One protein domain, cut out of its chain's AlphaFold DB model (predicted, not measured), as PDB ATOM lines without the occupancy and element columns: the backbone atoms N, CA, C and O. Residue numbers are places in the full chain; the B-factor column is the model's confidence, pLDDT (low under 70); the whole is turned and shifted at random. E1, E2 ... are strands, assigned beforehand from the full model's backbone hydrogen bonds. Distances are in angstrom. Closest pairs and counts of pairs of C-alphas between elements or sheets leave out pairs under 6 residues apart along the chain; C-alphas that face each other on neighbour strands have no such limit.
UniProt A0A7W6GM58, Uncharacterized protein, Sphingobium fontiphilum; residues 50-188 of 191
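Overview. This is residues 50 to 188 of the 191 residues of an uncharacterized protein of Sphingobium fontiphilum (UniProt A0A7W6GM58). One antiparallel sheet of eight strands is curled like part of a barrel and bent back on itself, with E4, E2 and E1 on one side facing E8, E7, E6 and E5 on the other, and E9 as the hinge. The barrel is not closed: its edge strands E4 and E5 stay apart, and the long link of residues 113 to 126 leads from one to the other. The printed part has 139 residues, with nine named strands, E1 to E9 along the chain, and no named helix; the sheet's order is E4, E2, E1, E9, E8, E7, E6, E5. The class is all strand, though under half of the residues, 66 of 139, are in named elements. The whole is compact, with a radius of gyration of the C-alphas of 14.5 A, and rounded, with spans of 40 by 35 by 29 A.

Along the chain. E1, residues 50 to 58, begins at C-alpha 50 (115.333, 24.969, -15.390) and is 24.8 A long. E2, residues 74 to 84, is the longest strand by residues at 26.7 A, and bends by 63 degrees at residue 77. E3 is residues 92 to 94, E4 residues 109 to 112 and E5 residues 127 to 131. E6, residues 135 to 142, is 22.9 A long; E7, residues 146 to 154, 26.6 A; E8, residues 161 to 169, 25.1 A. E9, residues 180 to 187, is 22.3 A long and ends at C-alpha 187 (117.024, 29.308, -18.860).

Arrangement. The strongly twisted sheet is a folded sheet, one sheet in two leaves that face each other, with 24 pairs of C-alphas within 11 A. From the hinge E9, E1 is antiparallel at 157 degrees, with N 54 and O 184 2.9 A apart. Beyond E1, E2 forms a hairpin with it, N 53 to O 80 being 2.9 A, and E4 is the edge strand, with N 111 to O 81 at 2.8 A. On the other side of E9 from E1 lies E8, and the strands E5, E6, E7, E8 and E9 form a meander, each strand the antiparallel neighbour of the one before. Its N and O pairs within hydrogen-bond range include N 164 and O 183, 2.8 A, for E9 and E8; N 151 and O 165, 2.8 A, for E8 and E7; N 150 and O 138, 2.8 A, for E7 and E6; and N 129 and O 137, 2.8 A, for E6 and E5. Between the leaves, the closest C-alphas of E1 and E8 are those of Val 55 and Ala 164, 7.1 A apart. E3 pairs with no named strand, but its residues 92 to 94 pair antiparallel with residues 97 to 98; its closest C-alpha to E5 is that of Ala 92, 5.9 A from that of Ala 129.

Size, cuts and confidence. The two C-alphas farthest apart are those of Ser 70 and Gly 101, 41.8 A, while the first and last printed C-alphas are 5.6 A apart. The printed part has no cut. The links E1 to E2, E3 to E4 and E4 to E5 are long. Mean pLDDT of the printed part is 88.4; it is under 70 at residue 88, residues 90 to 102 and residues 172 to 173.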
ATOM      1  N   THR A  50     115.204  24.323 -16.694       96.88
ATOM      2  CA  THR A  50     115.333  24.969 -15.390       96.88
ATOM      3  C   THR A  50     115.476  26.461 -15.614       96.88
ATOM      4  O   THR A  50     116.325  26.898 -16.386       96.88
ATOM      5  N   LEU A  51     114.637  27.241 -14.952       97.50
ATOM      6  CA  LEU A  51     114.596  28.689 -15.032       97.50
ATOM      7  C   LEU A  51     115.058  29.284 -13.703       97.50
ATOM      8  O   LEU A  51     114.534  28.942 -12.641       97.50
ATOM      9  N   LEU A  52     116.017  30.204 -13.770       98.12
ATOM     10  CA  LEU A  52     116.412  31.045 -12.646       98.12
ATOM     11  C   LEU A  52     115.630  32.351 -12.725       98.12
ATOM     12  O   LEU A  52     115.806  33.133 -13.660       98.12
ATOM     13  N   CYS A  53     114.756  32.571 -11.751       98.50
ATOM     14  CA  CYS A  53     113.839  33.697 -11.723       98.50
ATOM     15  C   CYS A  53     114.270  34.725 -10.683       98.50
ATOM     16  O   CYS A  53     114.568  34.379  -9.541       98.50
ATOM     17  N   THR A  54     114.259  35.996 -11.077       98.56
ATOM     18  CA  THR A  54     114.409  37.150 -10.185       98.56
ATOM     19  C   THR A  54     113.204  38.051 -10.376       98.56
ATOM     20  O   THR A  54     112.930  38.489 -11.491       98.56
ATOM     21  N   VAL A  55     112.475  38.313  -9.293       98.50
ATOM     22  CA  VAL A  55     111.264  39.140  -9.302       98.50
ATOM     23  C   VAL A  55     111.303  40.173  -8.185       98.50
ATOM     24  O   VAL A  55     111.932  39.967  -7.148       98.50
ATOM     25  N   HIS A  56     110.596  41.277  -8.381       98.31
ATOM     26  CA  HIS A  56     110.523  42.399  -7.460       98.31
ATOM     27  C   HIS A  56     109.072  42.678  -7.090       98.31
ATOM     28  O   HIS A  56     108.203  42.700  -7.962       98.31
ATOM     29  N   HIS A  57     108.807  42.904  -5.804       98.19
ATOM     30  CA  HIS A  57     107.479  43.267  -5.311       98.19
ATOM     31  C   HIS A  57     107.101  44.671  -5.792       98.19
ATOM     32  O   HIS A  57     107.798  45.635  -5.486       98.19
ATOM     33  N   ALA A  58     106.017  44.792  -6.552       97.62
ATOM     34  CA  ALA A  58     105.481  46.073  -6.987       97.62
ATOM     35  C   ALA A  58     104.633  46.690  -5.867       97.62
ATOM     36  O   ALA A  58     103.730  46.048  -5.335       97.62
ATOM     37  N   THR A  59     104.921  47.941  -5.506       97.69
ATOM     38  CA  THR A  59     104.375  48.572  -4.285       97.69
ATOM     39  C   THR A  59     103.316  49.645  -4.539       97.69
ATOM     40  O   THR A  59     102.640  50.070  -3.605       97.69
ATOM     41  N   ASN A  60     103.150  50.085  -5.788       96.56
ATOM     42  CA  ASN A  60     102.253  51.180  -6.173       96.56
ATOM     43  C   ASN A  60     101.344  50.819  -7.364       96.56
ATOM     44  O   ASN A  60     101.023  51.689  -8.177       96.56
ATOM     45  N   ILE A  61     100.960  49.545  -7.495       95.44
ATOM     46  CA  ILE A  61     100.016  49.127  -8.536       95.44
ATOM     47  C   ILE A  61      98.641  49.746  -8.260       95.44
ATOM     48  O   ILE A  61      98.066  49.567  -7.188       95.44
ATOM     49  N   ASP A  62      98.123  50.464  -9.249       93.62
ATOM     50  CA  ASP A  62      96.821  51.112  -9.266       93.62
ATOM     51  C   ASP A  62      96.006  50.541 -10.439       93.62
ATOM     52  O   ASP A  62      96.200  50.953 -11.587       93.62
ATOM     53  N   PRO A  63      95.079  49.598 -10.184       88.75
ATOM     54  CA  PRO A  63      94.306  48.951 -11.243       88.75
ATOM     55  C   PRO A  63      93.348  49.911 -11.964       88.75
ATOM     56  O   PRO A  63      92.807  49.556 -13.009       88.75
ATOM     57  N   ALA A  64      93.122  51.121 -11.437       93.56
ATOM     58  CA  ALA A  64      92.318  52.144 -12.098       93.56
ATOM     59  C   ALA A  64      93.116  52.956 -13.137       93.56
ATOM     60  O   ALA A  64      92.547  53.827 -13.801       93.56
ATOM     61  N   LYS A  65      94.425  52.705 -13.280       92.69
ATOM     62  CA  LYS A  65      95.311  53.425 -14.197       92.69
ATOM     63  C   LYS A  65      96.013  52.475 -15.158       92.69
ATOM     64  O   LYS A  65      96.445  51.389 -14.793       92.69
ATOM     65  N   ALA A  66      96.213  52.942 -16.386       90.56
ATOM     66  CA  ALA A  66      97.208  52.356 -17.272       90.56
ATOM     67  C   ALA A  66      98.594  52.848 -16.827       90.56
ATOM     68  O   ALA A  66      98.946  53.998 -17.082       90.56
ATOM     69  N   GLN A  67      99.344  52.006 -16.114       92.50
ATOM     70  CA  GLN A  67     100.708  52.312 -15.674       92.50
ATOM     71  C   GLN A  67     101.723  51.732 -16.658       92.50
ATOM     72  O   GLN A  67     101.637  50.556 -17.016       92.50
ATOM     73  N   ALA A  68     102.693  52.545 -17.080       92.44
ATOM     74  CA  ALA A  68     103.845  52.035 -17.806       92.44
ATOM     75  C   ALA A  68     104.807  51.327 -16.841       92.44
ATOM     76  O   ALA A  68     104.794  51.568 -15.634       92.44
ATOM     77  N   GLU A  69     105.698  50.492 -17.378       89.12
ATOM     78  CA  GLU A  69     106.738  49.813 -16.591       89.12
ATOM     79  C   GLU A  69     107.567  50.791 -15.746       89.12
ATOM     80  O   GLU A  69     107.867  50.523 -14.586       89.12
ATOM     81  N   SER A  70     107.892  51.953 -16.319       94.75
ATOM     82  CA  SER A  70     108.671  53.012 -15.672       94.75
ATOM     83  C   SER A  70     107.968  53.676 -14.488       94.75
ATOM     84  O   SER A  70     108.628  54.356 -13.707       94.75
ATOM     85  N   ASP A  71     106.651  53.504 -14.359       95.19
ATOM     86  CA  ASP A  71     105.844  54.134 -13.310       95.19
ATOM     87  C   ASP A  71     105.710  53.243 -12.068       95.19
ATOM     88  O   ASP A  71     105.150  53.660 -11.049       95.19
ATOM     89  N   ILE A  72     106.195  52.000 -12.145       96.06
ATOM     90  CA  ILE A  72     106.069  51.012 -11.081       96.06
ATOM     91  C   ILE A  72     107.275  51.103 -10.149       96.06
ATOM     92  O   ILE A  72     108.432  51.049 -10.560       96.06
ATOM     93  N   ILE A  73     106.987  51.218  -8.856       97.31
ATOM     94  CA  ILE A  73     107.973  51.260  -7.784       97.31
ATOM     95  C   ILE A  73     108.153  49.850  -7.238       97.31
ATOM     96  O   ILE A  73     107.230  49.252  -6.668       97.31
ATOM     97  N   TYR A  74     109.375  49.354  -7.373       97.69
ATOM     98  CA  TYR A  74     109.780  48.031  -6.935       97.69
ATOM     99  C   TYR A  74     110.439  48.060  -5.552       97.69
ATOM    100  O   TYR A  74     111.298  48.894  -5.269       97.69
ATOM    101  N   GLY A  75     110.013  47.138  -4.691       96.44
ATOM    102  CA  GLY A  75     110.514  46.937  -3.336       96.44
ATOM    103  C   GLY A  75     111.411  45.705  -3.234       96.44
ATOM    104  O   GLY A  75     112.453  45.614  -3.880       96.44
ATOM    105  N   GLN A  76     111.017  44.758  -2.382       97.31
ATOM    106  CA  GLN A  76     111.794  43.552  -2.103       97.31
ATOM    107  C   GLN A  76     112.054  42.722  -3.369       97.31
ATOM    108  O   GLN A  76     111.133  42.429  -4.133       97.31
ATOM    109  N   THR A  77     113.296  42.265  -3.526       98.31
ATOM    110  CA  THR A  77     113.693  41.286  -4.546       98.31
ATOM    111  C   THR A  77     113.607  39.868  -3.989       98.31
ATOM    112  O   THR A  77     114.085  39.598  -2.884       98.31
ATOM    113  N   SER A  78     113.051  38.952  -4.777       98.31
ATOM    114  CA  SER A  78     112.995  37.519  -4.493       98.31
ATOM    115  C   SER A  78     113.578  36.725  -5.656       98.31
ATOM    116  O   SER A  78     113.475  37.131  -6.814       98.31
ATOM    117  N   GLN A  79     114.191  35.591  -5.340       98.31
ATOM    118  CA  GLN A  79     114.757  34.662  -6.304       98.31
ATOM    119  C   GLN A  79     114.145  33.285  -6.094       98.31
ATOM    120  O   GLN A  79     113.925  32.860  -4.963       98.31
ATOM    121  N   PHE A  80     113.895  32.572  -7.180       98.50
ATOM    122  CA  PHE A  80     113.444  31.190  -7.117       98.50
ATOM    123  C   PHE A  80     113.881  30.430  -8.366       98.50
ATOM    124  O   PHE A  80     114.202  31.019  -9.398       98.50
ATOM    125  N   THR A  81     113.899  29.107  -8.260       98.38
ATOM    126  CA  THR A  81     114.208  28.208  -9.370       98.38
ATOM    127  C   THR A  81     112.952  27.446  -9.747       98.38
ATOM    128  O   THR A  81     112.389  26.728  -8.918       98.38
ATOM    129  N   LEU A  82     112.535  27.589 -10.999       97.44
ATOM    130  CA  LEU A  82     111.385  26.901 -11.569       97.44
ATOM    131  C   LEU A  82     111.880  25.805 -12.512       97.44
ATOM    132  O   LEU A  82     112.659  26.073 -13.420       97.44
ATOM    133  N   VAL A  83     111.434  24.576 -12.298       96.25
ATOM    134  CA  VAL A  83     111.649  23.463 -13.224       96.25
ATOM    135  C   VAL A  83     110.353  23.257 -13.987       96.25
ATOM    136  O   VAL A  83     109.296  23.082 -13.378       96.25
ATOM    137  N   LEU A  84     110.442  23.315 -15.310       93.06
ATOM    138  CA  LEU A  84     109.362  22.998 -16.233       93.06
ATOM    139  C   LEU A  84     109.741  21.679 -16.904       93.06
ATOM    140  O   LEU A  84     110.813  21.582 -17.504       93.06
ATOM    141  N   GLY A  85     108.910  20.659 -16.701       86.81
ATOM    142  CA  GLY A  85     109.183  19.293 -17.136       86.81
ATOM    143  C   GLY A  85     109.226  19.122 -18.651       86.81
ATOM    144  O   GLY A  85     108.747  19.974 -19.395       86.81
ATOM    145  N   ALA A  86     109.781  17.996 -19.104       84.69
ATOM    146  CA  ALA A  86     109.656  17.572 -20.496       84.69
ATOM    147  C   ALA A  86     108.325  16.850 -20.760       84.69
ATOM    148  O   ALA A  86     107.769  16.213 -19.866       84.69
ATOM    149  N   GLY A  87     107.887  16.861 -22.018       74.69
ATOM    150  CA  GLY A  87     106.832  15.986 -22.534       74.69
ATOM    151  C   GLY A  87     105.513  16.695 -22.819       74.69
ATOM    152  O   GLY A  87     105.469  17.915 -23.007       74.69
ATOM    153  N   HIS A  88     104.442  15.902 -22.872       67.62
ATOM    154  CA  HIS A  88     103.117  16.377 -23.244       67.62
ATOM    155  C   HIS A  88     102.547  17.299 -22.165       67.62
ATOM    156  O   HIS A  88     102.343  16.911 -21.012       67.62
ATOM    157  N   VAL A  89     102.283  18.536 -22.560       70.12
ATOM    158  CA  VAL A  89     101.679  19.548 -21.704       70.12
ATOM    159  C   VAL A  89     100.182  19.255 -21.602       70.12
ATOM    160  O   VAL A  89      99.542  19.092 -22.643       70.12
ATOM    161  N   PRO A  90      99.587  19.198 -20.393       63.72
ATOM    162  CA  PRO A  90      98.149  19.018 -20.251       63.72
ATOM    163  C   PRO A  90      97.387  20.034 -21.101       63.72
ATOM    164  O   PRO A  90      97.695  21.229 -21.083       63.72
ATOM    165  N   LYS A  91      96.385  19.561 -21.845       59.62
ATOM    166  CA  LYS A  91      95.576  20.424 -22.700       59.62
ATOM    167  C   LYS A  91      94.925  21.509 -21.843       59.62
ATOM    168  O   LYS A  91      94.227  21.222 -20.869       59.62
ATOM    169  N   ALA A  92      95.153  22.766 -22.197       59.41
ATOM    170  CA  ALA A  92      94.431  23.873 -21.596       59.41
ATOM    171  C   ALA A  92      93.068  24.008 -22.293       59.41
ATOM    172  O   ALA A  92      92.987  24.059 -23.520       59.41
ATOM    173  N   VAL A  93      91.992  24.070 -21.512       57.66
ATOM    174  CA  VAL A  93      90.619  24.321 -21.985       57.66
ATOM    175  C   VAL A  93      90.269  25.821 -21.995       57.66
ATOM    176  O   VAL A  93      89.119  26.217 -22.175       57.66
ATOM    177  N   GLY A  94      91.279  26.668 -21.788       53.97
ATOM    178  CA  GLY A  94      91.218  28.125 -21.749       53.97
ATOM    179  C   GLY A  94      92.489  28.703 -21.115       53.97
ATOM    180  O   GLY A  94      93.333  27.954 -20.620       53.97
ATOM    181  N   VAL A  95      92.617  30.033 -21.077       49.66
ATOM    182  CA  VAL A  95      93.661  30.692 -20.265       49.66
ATOM    183  C   VAL A  95      93.448  30.286 -18.799       49.66
ATOM    184  O   VAL A  95      92.322  30.347 -18.302       49.66
ATOM    185  N   GLY A  96      94.483  29.783 -18.130       50.59
ATOM    186  CA  GLY A  96      94.426  29.366 -16.725       50.59
ATOM    187  C   GLY A  96      93.580  28.143 -16.376       50.59
ATOM    188  O   GLY A  96      93.392  27.857 -15.185       50.59
ATOM    189  N   THR A  97      93.078  27.392 -17.364       56.59
ATOM    190  CA  THR A  97      92.227  26.220 -17.107       56.59
ATOM    191  C   THR A  97      92.815  24.972 -17.751       56.59
ATOM    192  O   THR A  97      92.713  24.789 -18.957       56.59
ATOM    193  N   ALA A  98      93.426  24.099 -16.947       61.59
ATOM    194  CA  ALA A  98      93.797  22.754 -17.385       61.59
ATOM    195  C   ALA A  98      92.539  21.892 -17.588       61.59
ATOM    196  O   ALA A  98      91.544  22.066 -16.872       61.59
ATOM    197  N   GLU A  99      92.592  20.958 -18.537       61.81
ATOM    198  CA  GLU A  99      91.538  19.966 -18.740       61.81
ATOM    199  C   GLU A  99      91.238  19.217 -17.423       61.81
ATOM    200  O   GLU A  99      92.155  18.813 -16.695       61.81
ATOM    201  N   PRO A 100      89.957  19.064 -17.040       54.56
ATOM    202  CA  PRO A 100      89.599  18.315 -15.844       54.56
ATOM    203  C   PRO A 100      90.165  16.884 -15.873       54.56
ATOM    204  O   PRO A 100      89.999  16.163 -16.848       54.56
ATOM    205  N   GLY A 101      90.790  16.449 -14.774       59.72
ATOM    206  CA  GLY A 101      91.241  15.060 -14.592       59.72
ATOM    207  C   GLY A 101      92.702  14.775 -14.951       59.72
ATOM    208  O   GLY A 101      93.203  13.717 -14.577       59.72
ATOM    209  N   THR A 102      93.421  15.710 -15.577       67.31
ATOM    210  CA  THR A 102      94.865  15.567 -15.828       67.31
ATOM    211  C   THR A 102      95.664  16.311 -14.762       67.31
ATOM    212  O   THR A 102      95.756  17.538 -14.782       67.31
ATOM    213  N   ALA A 103      96.230  15.578 -13.801       74.19
ATOM    214  CA  ALA A 103      97.203  16.162 -12.882       74.19
ATOM    215  C   ALA A 103      98.468  16.561 -13.666       74.19
ATOM    216  O   ALA A 103      98.915  15.770 -14.501       74.19
ATOM    217  N   PRO A 104      99.060  17.743 -13.412       80.19
ATOM    218  CA  PRO A 104     100.341  18.091 -14.010       80.19
ATOM    219  C   PRO A 104     101.435  17.093 -13.630       80.19
ATOM    220  O   PRO A 104     101.429  16.543 -12.525       80.19
ATOM    221  N   ASP A 105     102.395  16.892 -14.531       85.12
ATOM    222  CA  ASP A 105     103.543  16.035 -14.251       85.12
ATOM    223  C   ASP A 105     104.350  16.586 -13.047       85.12
ATOM    224  O   ASP A 105     104.625  17.791 -12.995       85.12
ATOM    225  N   PRO A 106     104.756  15.748 -12.069       88.81
ATOM    226  CA  PRO A 106     105.519  16.188 -10.895       88.81
ATOM    227  C   PRO A 106     106.876  16.848 -11.194       88.81
ATOM    228  O   PRO A 106     107.480  17.447 -10.297       88.81
ATOM    229  N   SER A 107     107.391  16.708 -12.417       90.75
ATOM    230  CA  SER A 107     108.581  17.418 -12.893       90.75
ATOM    231  C   SER A 107     108.382  18.936 -12.947       90.75
ATOM    232  O   SER A 107     109.350  19.665 -12.730       90.75
ATOM    233  N   TYR A 108     107.147  19.423 -13.121       92.00
ATOM    234  CA  TYR A 108     106.815  20.842 -12.999       92.00
ATOM    235  C   TYR A 108     106.781  21.253 -11.522       92.00
ATOM    236  O   TYR A 108     105.882  20.863 -10.769       92.00
ATOM    237  N   LYS A 109     107.765  22.046 -11.085       95.69
ATOM    238  CA  LYS A 109     107.907  22.423  -9.669       95.69
ATOM    239  C   LYS A 109     108.756  23.667  -9.428       95.69
ATOM    240  O   LYS A 109     109.651  23.997 -10.200       95.69
ATOM    241  N   ILE A 110     108.563  24.285  -8.269       97.56
ATOM    242  CA  ILE A 110     109.531  25.192  -7.650       97.56
ATOM    243  C   ILE A 110     110.613  24.350  -6.968       97.56
ATOM    244  O   ILE A 110     110.367  23.703  -5.949       97.56
ATOM    245  N   ALA A 111     111.816  24.339  -7.536       97.25
ATOM    246  CA  ALA A 111     112.950  23.581  -7.008       97.25
ATOM    247  C   ALA A 111     113.680  24.307  -5.867       97.25
ATOM    248  O   ALA A 111     114.254  23.655  -4.997       97.25
ATOM    249  N   SER A 112     113.660  25.643  -5.859       98.06
ATOM    250  CA  SER A 112     114.293  26.472  -4.828       98.06
ATOM    251  C   SER A 112     113.501  27.761  -4.627       98.06
ATOM    252  O   SER A 112     113.117  28.395  -5.604       98.06
ATOM    253  N   ASP A 113     113.262  28.144  -3.374       97.75
ATOM    254  CA  ASP A 113     112.542  29.366  -2.983       97.75
ATOM    255  C   ASP A 113     113.109  29.923  -1.658       97.75
ATOM    256  O   ASP A 113     112.489  29.801  -0.595       97.75
ATOM    257  N   PRO A 114     114.339  30.472  -1.671       97.88
ATOM    258  CA  PRO A 114     115.021  30.916  -0.458       97.88
ATOM    259  C   PRO A 114     114.280  32.035   0.286       97.88
ATOM    260  O   PRO A 114     114.353  32.095   1.515       97.88
ATOM    261  N   GLN A 115     113.547  32.899  -0.426       97.69
ATOM    262  CA  GLN A 115     112.740  33.965   0.181       97.69
ATOM    263  C   GLN A 115     111.320  33.523   0.553       97.69
ATOM    264  O   GLN A 115     110.570  34.329   1.103       97.69
ATOM    265  N   LYS A 116     110.967  32.246   0.342       96.75
ATOM    266  CA  LYS A 116     109.686  31.652   0.757       96.75
ATOM    267  C   LYS A 116     108.467  32.324   0.115       96.75
ATOM    268  O   LYS A 116     107.402  32.397   0.735       96.75
ATOM    269  N   LEU A 117     108.606  32.794  -1.123       95.75
ATOM    270  CA  LEU A 117     107.536  33.427  -1.892       95.75
ATOM    271  C   LEU A 117     106.320  32.492  -2.051       95.75
ATOM    272  O   LEU A 117     105.168  32.932  -1.963       95.75
ATOM    273  N   PHE A 118     106.578  31.191  -2.187       96.25
ATOM    274  CA  PHE A 118     105.599  30.131  -2.423       96.25
ATOM    275  C   PHE A 118     105.361  29.237  -1.201       96.25
ATOM    276  O   PHE A 118     104.769  28.169  -1.336       96.25
ATOM    277  N   ALA A 119     105.755  29.646   0.011       94.88
ATOM    278  CA  ALA A 119     105.642  28.795   1.203       94.88
ATOM    279  C   ALA A 119     104.223  28.268   1.485       94.88
ATOM    280  O   ALA A 119     104.077  27.164   2.003       94.88
ATOM    281  N   MET A 120     103.179  29.025   1.127       91.50
ATOM    282  CA  MET A 120     101.786  28.578   1.281       91.50
ATOM    283  C   MET A 120     101.334  27.601   0.188       91.50
ATOM    284  O   MET A 120     100.496  26.744   0.450       91.50
ATOM    285  N   ALA A 121     101.869  27.731  -1.029       91.19
ATOM    286  CA  ALA A 121     101.572  26.833  -2.143       91.19
ATOM    287  C   ALA A 121     102.382  25.533  -2.045       91.19
ATOM    288  O   ALA A 121     101.899  24.455  -2.387       91.19
ATOM    289  N   GLY A 122     103.610  25.598  -1.540       94.19
ATOM    290  CA  GLY A 122     104.565  24.505  -1.650       94.19
ATOM    291  C   GLY A 122     105.107  24.360  -3.080       94.19
ATOM    292  O   GLY A 122     104.831  25.194  -3.939       94.19
ATOM    293  N   PRO A 123     105.899  23.308  -3.344       94.88
ATOM    294  CA  PRO A 123     106.734  23.260  -4.543       94.88
ATOM    295  C   PRO A 123     106.036  22.738  -5.803       94.88
ATOM    296  O   PRO A 123     106.535  22.972  -6.892       94.88
ATOM    297  N   THR A 124     104.936  21.996  -5.690       93.12
ATOM    298  CA  THR A 124     104.247  21.401  -6.853       93.12
ATOM    299  C   THR A 124     103.194  22.336  -7.438       93.12
ATOM    300  O   THR A 124     102.781  23.277  -6.765       93.12
ATOM    301  N   PHE A 125     102.701  22.030  -8.638       90.38
ATOM    302  CA  PHE A 125     101.586  22.736  -9.274       90.38
ATOM    303  C   PHE A 125     100.374  21.822  -9.451       90.38
ATOM    304  O   PHE A 125     100.519  20.612  -9.612       90.38
ATOM    305  N   ASP A 126      99.177  22.404  -9.405       86.25
ATOM    306  CA  ASP A 126      97.927  21.724  -9.773       86.25
ATOM    307  C   ASP A 126      97.353  22.237 -11.104       86.25
ATOM    308  O   ASP A 126      96.409  21.650 -11.634       86.25
ATOM    309  N   ARG A 127      97.959  23.290 -11.672       83.94
ATOM    310  CA  ARG A 127      97.673  23.817 -13.008       83.94
ATOM    311  C   ARG A 127      98.967  24.138 -13.737       83.94
ATOM    312  O   ARG A 127      99.842  24.801 -13.182       83.94
ATOM    313  N   VAL A 128      99.051  23.680 -14.981       85.50
ATOM    314  CA  VAL A 128     100.150  23.951 -15.906       85.50
ATOM    315  C   VAL A 128      99.547  24.138 -17.293       85.50
ATOM    316  O   VAL A 128      98.776  23.295 -17.743       85.50
ATOM    317  N   ALA A 129      99.908  25.231 -17.952       85.00
ATOM    318  CA  ALA A 129      99.664  25.474 -19.362       85.00
ATOM    319  C   ALA A 129     100.960  26.023 -19.967       85.00
ATOM    320  O   ALA A 129     101.365  27.153 -19.711       85.00
ATOM    321  N   ASP A 130     101.651  25.188 -20.729       86.69
ATOM    322  CA  ASP A 130     102.982  25.464 -21.257       86.69
ATOM    323  C   ASP A 130     102.943  25.571 -22.794       86.69
ATOM    324  O   ASP A 130     102.793  24.586 -23.510       86.69
ATOM    325  N   TYR A 131     103.072  26.798 -23.300       84.06
ATOM    326  CA  TYR A 131     103.070  27.167 -24.721       84.06
ATOM    327  C   TYR A 131     104.474  27.556 -25.194       84.06
ATOM    328  O   TYR A 131     104.643  28.490 -25.993       84.06
ATOM    329  N   TRP A 132     105.493  26.894 -24.650       84.00
ATOM    330  CA  TRP A 132     106.887  27.196 -24.931       84.00
ATOM    331  C   TRP A 132     107.186  27.407 -26.431       84.00
ATOM    332  O   TRP A 132     106.695  26.644 -27.272       84.00
ATOM    333  N   PRO A 133     108.017  28.410 -26.795       87.50
ATOM    334  CA  PRO A 133     108.704  29.380 -25.929       87.50
ATOM    335  C   PRO A 133     107.896  30.635 -25.587       87.50
ATOM    336  O   PRO A 133     108.416  31.520 -24.918       87.50
ATOM    337  N   ARG A 134     106.644  30.729 -26.042       88.00
ATOM    338  CA  ARG A 134     105.903  31.996 -26.055       88.00
ATOM    339  C   ARG A 134     105.309  32.361 -24.707       88.00
ATOM    340  O   ARG A 134     105.367  33.519 -24.314       88.00
ATOM    341  N   HIS A 135     104.716  31.382 -24.035       89.81
ATOM    342  CA  HIS A 135     103.962  31.609 -22.811       89.81
ATOM    343  C   HIS A 135     103.999  30.374 -21.915       89.81
ATOM    344  O   HIS A 135     103.973  29.252 -22.413       89.81
ATOM    345  N   VAL A 136     104.044  30.564 -20.601       90.50
ATOM    346  CA  VAL A 136     103.862  29.496 -19.615       90.50
ATOM    347  C   VAL A 136     103.049  30.046 -18.460       90.50
ATOM    348  O   VAL A 136     103.391  31.076 -17.889       90.50
ATOM    349  N   GLU A 137     102.028  29.313 -18.060       90.44
ATOM    350  CA  GLU A 137     101.247  29.576 -16.867       90.44
ATOM    351  C   GLU A 137     101.325  28.359 -15.951       90.44
ATOM    352  O   GLU A 137     101.015  27.234 -16.345       90.44
ATOM    353  N   VAL A 138     101.744  28.576 -14.710       90.69
ATOM    354  CA  VAL A 138     101.713  27.543 -13.674       90.69
ATOM    355  C   VAL A 138     101.082  28.097 -12.415       90.69
ATOM    356  O   VAL A 138     101.212  29.281 -12.100       90.69
ATOM    357  N   GLY A 139     100.418  27.239 -11.653       90.75
ATOM    358  CA  GLY A 139      99.859  27.671 -10.389       90.75
ATOM    359  C   GLY A 139      99.407  26.552  -9.476       90.75
ATOM    360  O   GLY A 139      99.478  25.361  -9.792       90.75
ATOM    361  N   LYS A 140      99.003  26.982  -8.284       90.56
ATOM    362  CA  LYS A 140      98.582  26.115  -7.198       90.56
ATOM    363  C   LYS A 140      97.462  26.731  -6.386       90.56
ATOM    364  O   LYS A 140      97.566  27.870  -5.925       90.56
ATOM    365  N   THR A 141      96.439  25.934  -6.121       89.06
ATOM    366  CA  THR A 141      95.411  26.255  -5.137       89.06
ATOM    367  C   THR A 141      96.020  26.311  -3.732       89.06
ATOM    368  O   THR A 141      96.676  25.375  -3.272       89.06
ATOM    369  N   ILE A 142      95.772  27.411  -3.026       88.50
ATOM    370  CA  ILE A 142      96.156  27.658  -1.637       88.50
ATOM    371  C   ILE A 142      94.902  27.766  -0.765       88.50
ATOM    372  O   ILE A 142      93.921  28.425  -1.109       88.50
ATOM    373  N   MET A 143      94.917  27.091   0.387       84.62
ATOM    374  CA  MET A 143      93.818  27.114   1.367       84.62
ATOM    375  C   MET A 143      92.430  26.764   0.781       84.62
ATOM    376  O   MET A 143      91.404  27.234   1.266       84.62
ATOM    377  N   GLY A 144      92.396  25.950  -0.280       79.31
ATOM    378  CA  GLY A 144      91.172  25.433  -0.900       79.31
ATOM    379  C   GLY A 144      90.349  26.430  -1.724       79.31
ATOM    380  O   GLY A 144      89.333  26.020  -2.276       79.31
ATOM    381  N   LYS A 145      90.746  27.708  -1.813       77.81
ATOM    382  CA  LYS A 145      90.001  28.731  -2.576       77.81
ATOM    383  C   LYS A 145      90.887  29.741  -3.294       77.81
ATOM    384  O   LYS A 145      90.617  30.055  -4.445       77.81
ATOM    385  N   ALA A 146      91.932  30.230  -2.634       84.69
ATOM    386  CA  ALA A 146      92.858  31.158  -3.263       84.69
ATOM    387  C   ALA A 146      93.833  30.408  -4.185       84.69
ATOM    388  O   ALA A 146      93.978  29.188  -4.113       84.69
ATOM    389  N   PHE A 147      94.512  31.135  -5.058       88.12
ATOM    390  CA  PHE A 147      95.385  30.588  -6.088       88.12
ATOM    391  C   PHE A 147      96.685  31.388  -6.136       88.12
ATOM    392  O   PHE A 147      96.648  32.611  -6.156       88.12
ATOM    393  N   SER A 148      97.835  30.718  -6.120       92.81
ATOM    394  CA  SER A 148      99.145  31.327  -6.375       92.81
ATOM    395  C   SER A 148      99.575  30.954  -7.782       92.81
ATOM    396  O   SER A 148      99.529  29.773  -8.122       92.81
ATOM    397  N   PHE A 149     100.029  31.918  -8.577       93.00
ATOM    398  CA  PHE A 149     100.350  31.666  -9.979       93.00
ATOM    399  C   PHE A 149     101.569  32.436 -10.469       93.00
ATOM    400  O   PHE A 149     101.964  33.454  -9.896       93.00
ATOM    401  N   ILE A 150     102.159  31.902 -11.532       95.81
ATOM    402  CA  ILE A 150     103.305  32.441 -12.250       95.81
ATOM    403  C   ILE A 150     102.926  32.454 -13.727       95.81
ATOM    404  O   ILE A 150     102.577  31.410 -14.279       95.81
ATOM    405  N   LEU A 151     103.023  33.623 -14.349       94.75
ATOM    406  CA  LEU A 151     102.933  33.801 -15.791       94.75
ATOM    407  C   LEU A 151     104.322  34.141 -16.315       94.75
ATOM    408  O   LEU A 151     105.001  35.013 -15.764       94.75
ATOM    409  N   LEU A 152     104.734  33.444 -17.361       95.44
ATOM    410  CA  LEU A 152     105.960  33.698 -18.087       95.44
ATOM    411  C   LEU A 152     105.613  34.023 -19.530       95.44
ATOM    412  O   LEU A 152     104.949  33.227 -20.186       95.44
ATOM    413  N   ASP A 153     106.131  35.133 -20.034       94.50
ATOM    414  CA  ASP A 153     105.984  35.536 -21.432       94.50
ATOM    415  C   ASP A 153     107.358  35.694 -22.078       94.50
ATOM    416  O   ASP A 153     108.304  36.159 -21.438       94.50
ATOM    417  N   GLU A 154     107.487  35.288 -23.339       93.38
ATOM    418  CA  GLU A 154     108.708  35.501 -24.118       93.38
ATOM    419  C   GLU A 154     109.088  36.985 -24.111       93.38
ATOM    420  O   GLU A 154     108.271  37.845 -24.439       93.38
ATOM    421  N   LEU A 155     110.343  37.291 -23.766       91.75
ATOM    422  CA  LEU A 155     110.854  38.654 -23.833       91.75
ATOM    423  C   LEU A 155     111.414  38.920 -25.243       91.75
ATOM    424  O   LEU A 155     112.463  38.361 -25.591       91.75
ATOM    425  N   PRO A 156     110.778  39.782 -26.066       89.56
ATOM    426  CA  PRO A 156     111.199  39.978 -27.448       89.56
ATOM    427  C   PRO A 156     112.666  40.409 -27.545       89.56
ATOM    428  O   PRO A 156     113.116  41.309 -26.839       89.56
ATOM    429  N   GLY A 157     113.420  39.756 -28.432       89.56
ATOM    430  CA  GLY A 157     114.840  40.051 -28.651       89.56
ATOM    431  C   GLY A 157     115.805  39.415 -27.646       89.56
ATOM    432  O   GLY A 157     117.008  39.633 -27.774       89.56
ATOM    433  N   THR A 158     115.320  38.604 -26.695       91.88
ATOM    434  CA  THR A 158     116.166  37.981 -25.658       91.88
ATOM    435  C   THR A 158     115.902  36.469 -25.545       91.88
ATOM    436  O   THR A 158     115.247  36.026 -24.601       91.88
ATOM    437  N   PRO A 159     116.387  35.644 -26.498       87.94
ATOM    438  CA  PRO A 159     116.130  34.205 -26.499       87.94
ATOM    439  C   PRO A 159     116.543  33.542 -25.181       87.94
ATOM    440  O   PRO A 159     117.642  33.775 -24.679       87.94
ATOM    441  N   GLY A 160     115.666  32.705 -24.630       88.19
ATOM    442  CA  GLY A 160     115.911  32.015 -23.361       88.19
ATOM    443  C   GLY A 160     115.665  32.855 -22.106       88.19
ATOM    444  O   GLY A 160     115.869  32.346 -21.005       88.19
ATOM    445  N   THR A 161     115.182  34.092 -22.251       95.00
ATOM    446  CA  THR A 161     114.696  34.923 -21.147       95.00
ATOM    447  C   THR A 161     113.205  35.187 -21.318       95.00
ATOM    448  O   THR A 161     112.731  35.510 -22.406       95.00
ATOM    449  N   MET A 162     112.464  35.078 -20.222       96.31
ATOM    450  CA  MET A 162     111.038  35.374 -20.151       96.31
ATOM    451  C   MET A 162     110.791  36.484 -19.136       96.31
ATOM    452  O   MET A 162     111.446  36.520 -18.089       96.31
ATOM    453  N   SER A 163     109.834  37.367 -19.404       97.19
ATOM    454  CA  SER A 163     109.272  38.212 -18.353       97.19
ATOM    455  C   SER A 163     108.428  37.357 -17.420       97.19
ATOM    456  O   SER A 163     107.690  36.492 -17.880       97.19
ATOM    457  N   ALA A 164     108.532  37.606 -16.120       97.69
ATOM    458  CA  ALA A 164     107.805  36.881 -15.093       97.69
ATOM    459  C   ALA A 164     106.821  37.807 -14.381       97.69
ATOM    460  O   ALA A 164     107.193  38.898 -13.944       97.69
ATOM    461  N   PHE A 165     105.590  37.336 -14.213       96.44
ATOM    462  CA  PHE A 165     104.573  37.922 -13.352       96.44
ATOM    463  C   PHE A 165     104.146  36.871 -12.328       96.44
ATOM    464  O   PHE A 165     103.748  35.768 -12.690       96.44
ATOM    465  N   VAL A 166     104.239  37.200 -11.045       96.88
ATOM    466  CA  VAL A 166     103.862  36.303  -9.948       96.88
ATOM    467  C   VAL A 166     102.845  37.014  -9.081       96.88
ATOM    468  O   VAL A 166     103.094  38.130  -8.615       96.88
ATOM    469  N   SER A 167     101.707  36.374  -8.844       95.31
ATOM    470  CA  SER A 167     100.701  36.935  -7.954       95.31
ATOM    471  C   SER A 167      99.831  35.862  -7.301       95.31
ATOM    472  O   SER A 167     100.065  34.655  -7.423       95.31
ATOM    473  N   ARG A 168      98.855  36.334  -6.530       93.56
ATOM    474  CA  ARG A 168      97.802  35.541  -5.914       93.56
ATOM    475  C   ARG A 168      96.464  36.025  -6.433       93.56
ATOM    476  O   ARG A 168      96.316  37.184  -6.797       93.56
ATOM    477  N   ALA A 169      95.494  35.136  -6.429       88.50
ATOM    478  CA  ALA A 169      94.121  35.435  -6.765       88.50
ATOM    479  C   ALA A 169      93.196  34.813  -5.720       88.50
ATOM    480  O   ALA A 169      93.472  33.720  -5.218       88.50
ATOM    481  N   ALA A 170      92.121  35.511  -5.358       83.19
ATOM    482  CA  ALA A 170      91.102  34.958  -4.464       83.19
ATOM    483  C   ALA A 170      90.072  34.114  -5.233       83.19
ATOM    484  O   ALA A 170      89.489  33.192  -4.665       83.19
ATOM    485  N   ASP A 171      89.883  34.419  -6.519       73.19
ATOM    486  CA  ASP A 171      89.000  33.732  -7.456       73.19
ATOM    487  C   ASP A 171      89.496  33.919  -8.907       73.19
ATOM    488  O   ASP A 171      90.578  34.450  -9.146       73.19
ATOM    489  N   ALA A 172      88.717  33.466  -9.894       61.44
ATOM    490  CA  ALA A 172      89.087  33.529 -11.310       61.44
ATOM    491  C   ALA A 172      89.152  34.955 -11.897       61.44
ATOM    492  O   ALA A 172      89.616  35.115 -13.024       61.44
ATOM    493  N   VAL A 173      88.667  35.976 -11.181       69.44
ATOM    494  CA  VAL A 173      88.526  37.347 -11.702       69.44
ATOM    495  C   VAL A 173      89.269  38.399 -10.875       69.44
ATOM    496  O   VAL A 173      89.363  39.548 -11.306       69.44
ATOM    497  N   THR A 174      89.827  38.040  -9.716       82.25
ATOM    498  CA  THR A 174      90.491  38.979  -8.801       82.25
ATOM    499  C   THR A 174      91.953  38.625  -8.550       82.25
ATOM    500  O   THR A 174      92.271  37.573  -8.003       82.25
ATOM    501  N   VAL A 175      92.856  39.549  -8.888       87.81
ATOM    502  CA  VAL A 175      94.286  39.480  -8.540       87.81
ATOM    503  C   VAL A 175      94.547  40.287  -7.265       87.81
ATOM    504  O   VAL A 175      94.010  41.381  -7.088       87.81
ATOM    505  N   ASP A 176      95.396  39.770  -6.380       91.62
ATOM    506  CA  ASP A 176      95.874  40.469  -5.190       91.62
ATOM    507  C   ASP A 176      96.900  41.536  -5.587       91.62
ATOM    508  O   ASP A 176      98.104  41.285  -5.667       91.62
ATOM    509  N   VAL A 177      96.409  42.753  -5.819       92.12
ATOM    510  CA  VAL A 177      97.236  43.909  -6.198       92.12
ATOM    511  C   VAL A 177      98.298  44.268  -5.156       92.12
ATOM    512  O   VAL A 177      99.309  44.873  -5.504       92.12
ATOM    513  N   SER A 178      98.104  43.876  -3.892       93.19
ATOM    514  CA  SER A 178      99.090  44.094  -2.830       93.19
ATOM    515  C   SER A 178     100.237  43.080  -2.876       93.19
ATOM    516  O   SER A 178     101.273  43.282  -2.240       93.19
ATOM    517  N   TRP A 179     100.083  42.007  -3.659       95.06
ATOM    518  CA  TRP A 179     101.026  40.904  -3.786       95.06
ATOM    519  C   TRP A 179     101.358  40.627  -5.259       95.06
ATOM    520  O   TRP A 179     101.235  39.512  -5.760       95.06
ATOM    521  N   ILE A 180     101.790  41.654  -5.988       96.50
ATOM    522  CA  ILE A 180     102.277  41.508  -7.365       96.50
ATOM    523  C   ILE A 180     103.800  41.540  -7.367       96.50
ATOM    524  O   ILE A 180     104.405  42.475  -6.849       96.50
ATOM    525  N   HIS A 181     104.424  40.542  -7.987       97.88
ATOM    526  CA  HIS A 181     105.854  40.549  -8.266       97.88
ATOM    527  C   HIS A 181     106.098  40.466  -9.766       97.88
ATOM    528  O   HIS A 181     105.412  39.731 -10.476       97.88
ATOM    529  N   ARG A 182     107.090  41.215 -10.249       97.56
ATOM    530  CA  ARG A 182     107.461  41.247 -11.666       97.56
ATOM    531  C   ARG A 182     108.965  41.162 -11.837       97.56
ATOM    532  O   ARG A 182     109.710  41.621 -10.976       97.56
ATOM    533  N   GLY A 183     109.421  40.567 -12.926       97.00
ATOM    534  CA  GLY A 183     110.844  40.479 -13.225       97.00
ATOM    535  C   GLY A 183     111.111  39.567 -14.404       97.00
ATOM    536  O   GLY A 183     110.383  39.609 -15.393       97.00
ATOM    537  N   THR A 184     112.148  38.743 -14.305       97.88
ATOM    538  CA  THR A 184     112.592  37.891 -15.411       97.88
ATOM    539  C   THR A 184     113.005  36.508 -14.938       97.88
ATOM    540  O   THR A 184     113.569  36.353 -13.854       97.88
ATOM    541  N   CYS A 185     112.798  35.519 -15.799       98.06
ATOM    542  CA  CYS A 185     113.309  34.165 -15.662       98.06
ATOM    543  C   CYS A 185     114.222  33.847 -16.846       98.06
ATOM    544  O   CYS A 185     113.837  34.085 -17.986       98.06
ATOM    545  N   ALA A 186     115.404  33.292 -16.593       97.12
ATOM    546  CA  ALA A 186     116.336  32.878 -17.641       97.12
ATOM    547  C   ALA A 186     116.571  31.368 -17.592       97.12
ATOM    548  O   ALA A 186     116.700  30.800 -16.505       97.12
ATOM    549  N   ILE A 187     116.646  30.721 -18.759       95.06
ATOM    550  CA  ILE A 187     117.024  29.308 -18.860       95.06
ATOM    551  C   ILE A 187     118.438  29.143 -18.311       95.06
ATOM    552  O   ILE A 187     119.380  29.800 -18.755       95.06
ATOM    553  N   GLN A 188     118.589  28.236 -17.355       92.69
ATOM    554  CA  GLN A 188     119.892  27.808 -16.894       92.69
ATOM    555  C   GLN A 188     120.544  26.947 -17.986       92.69
ATOM    556  O   GLN A 188     119.904  26.009 -18.470       92.69
TER     557      GLN A 188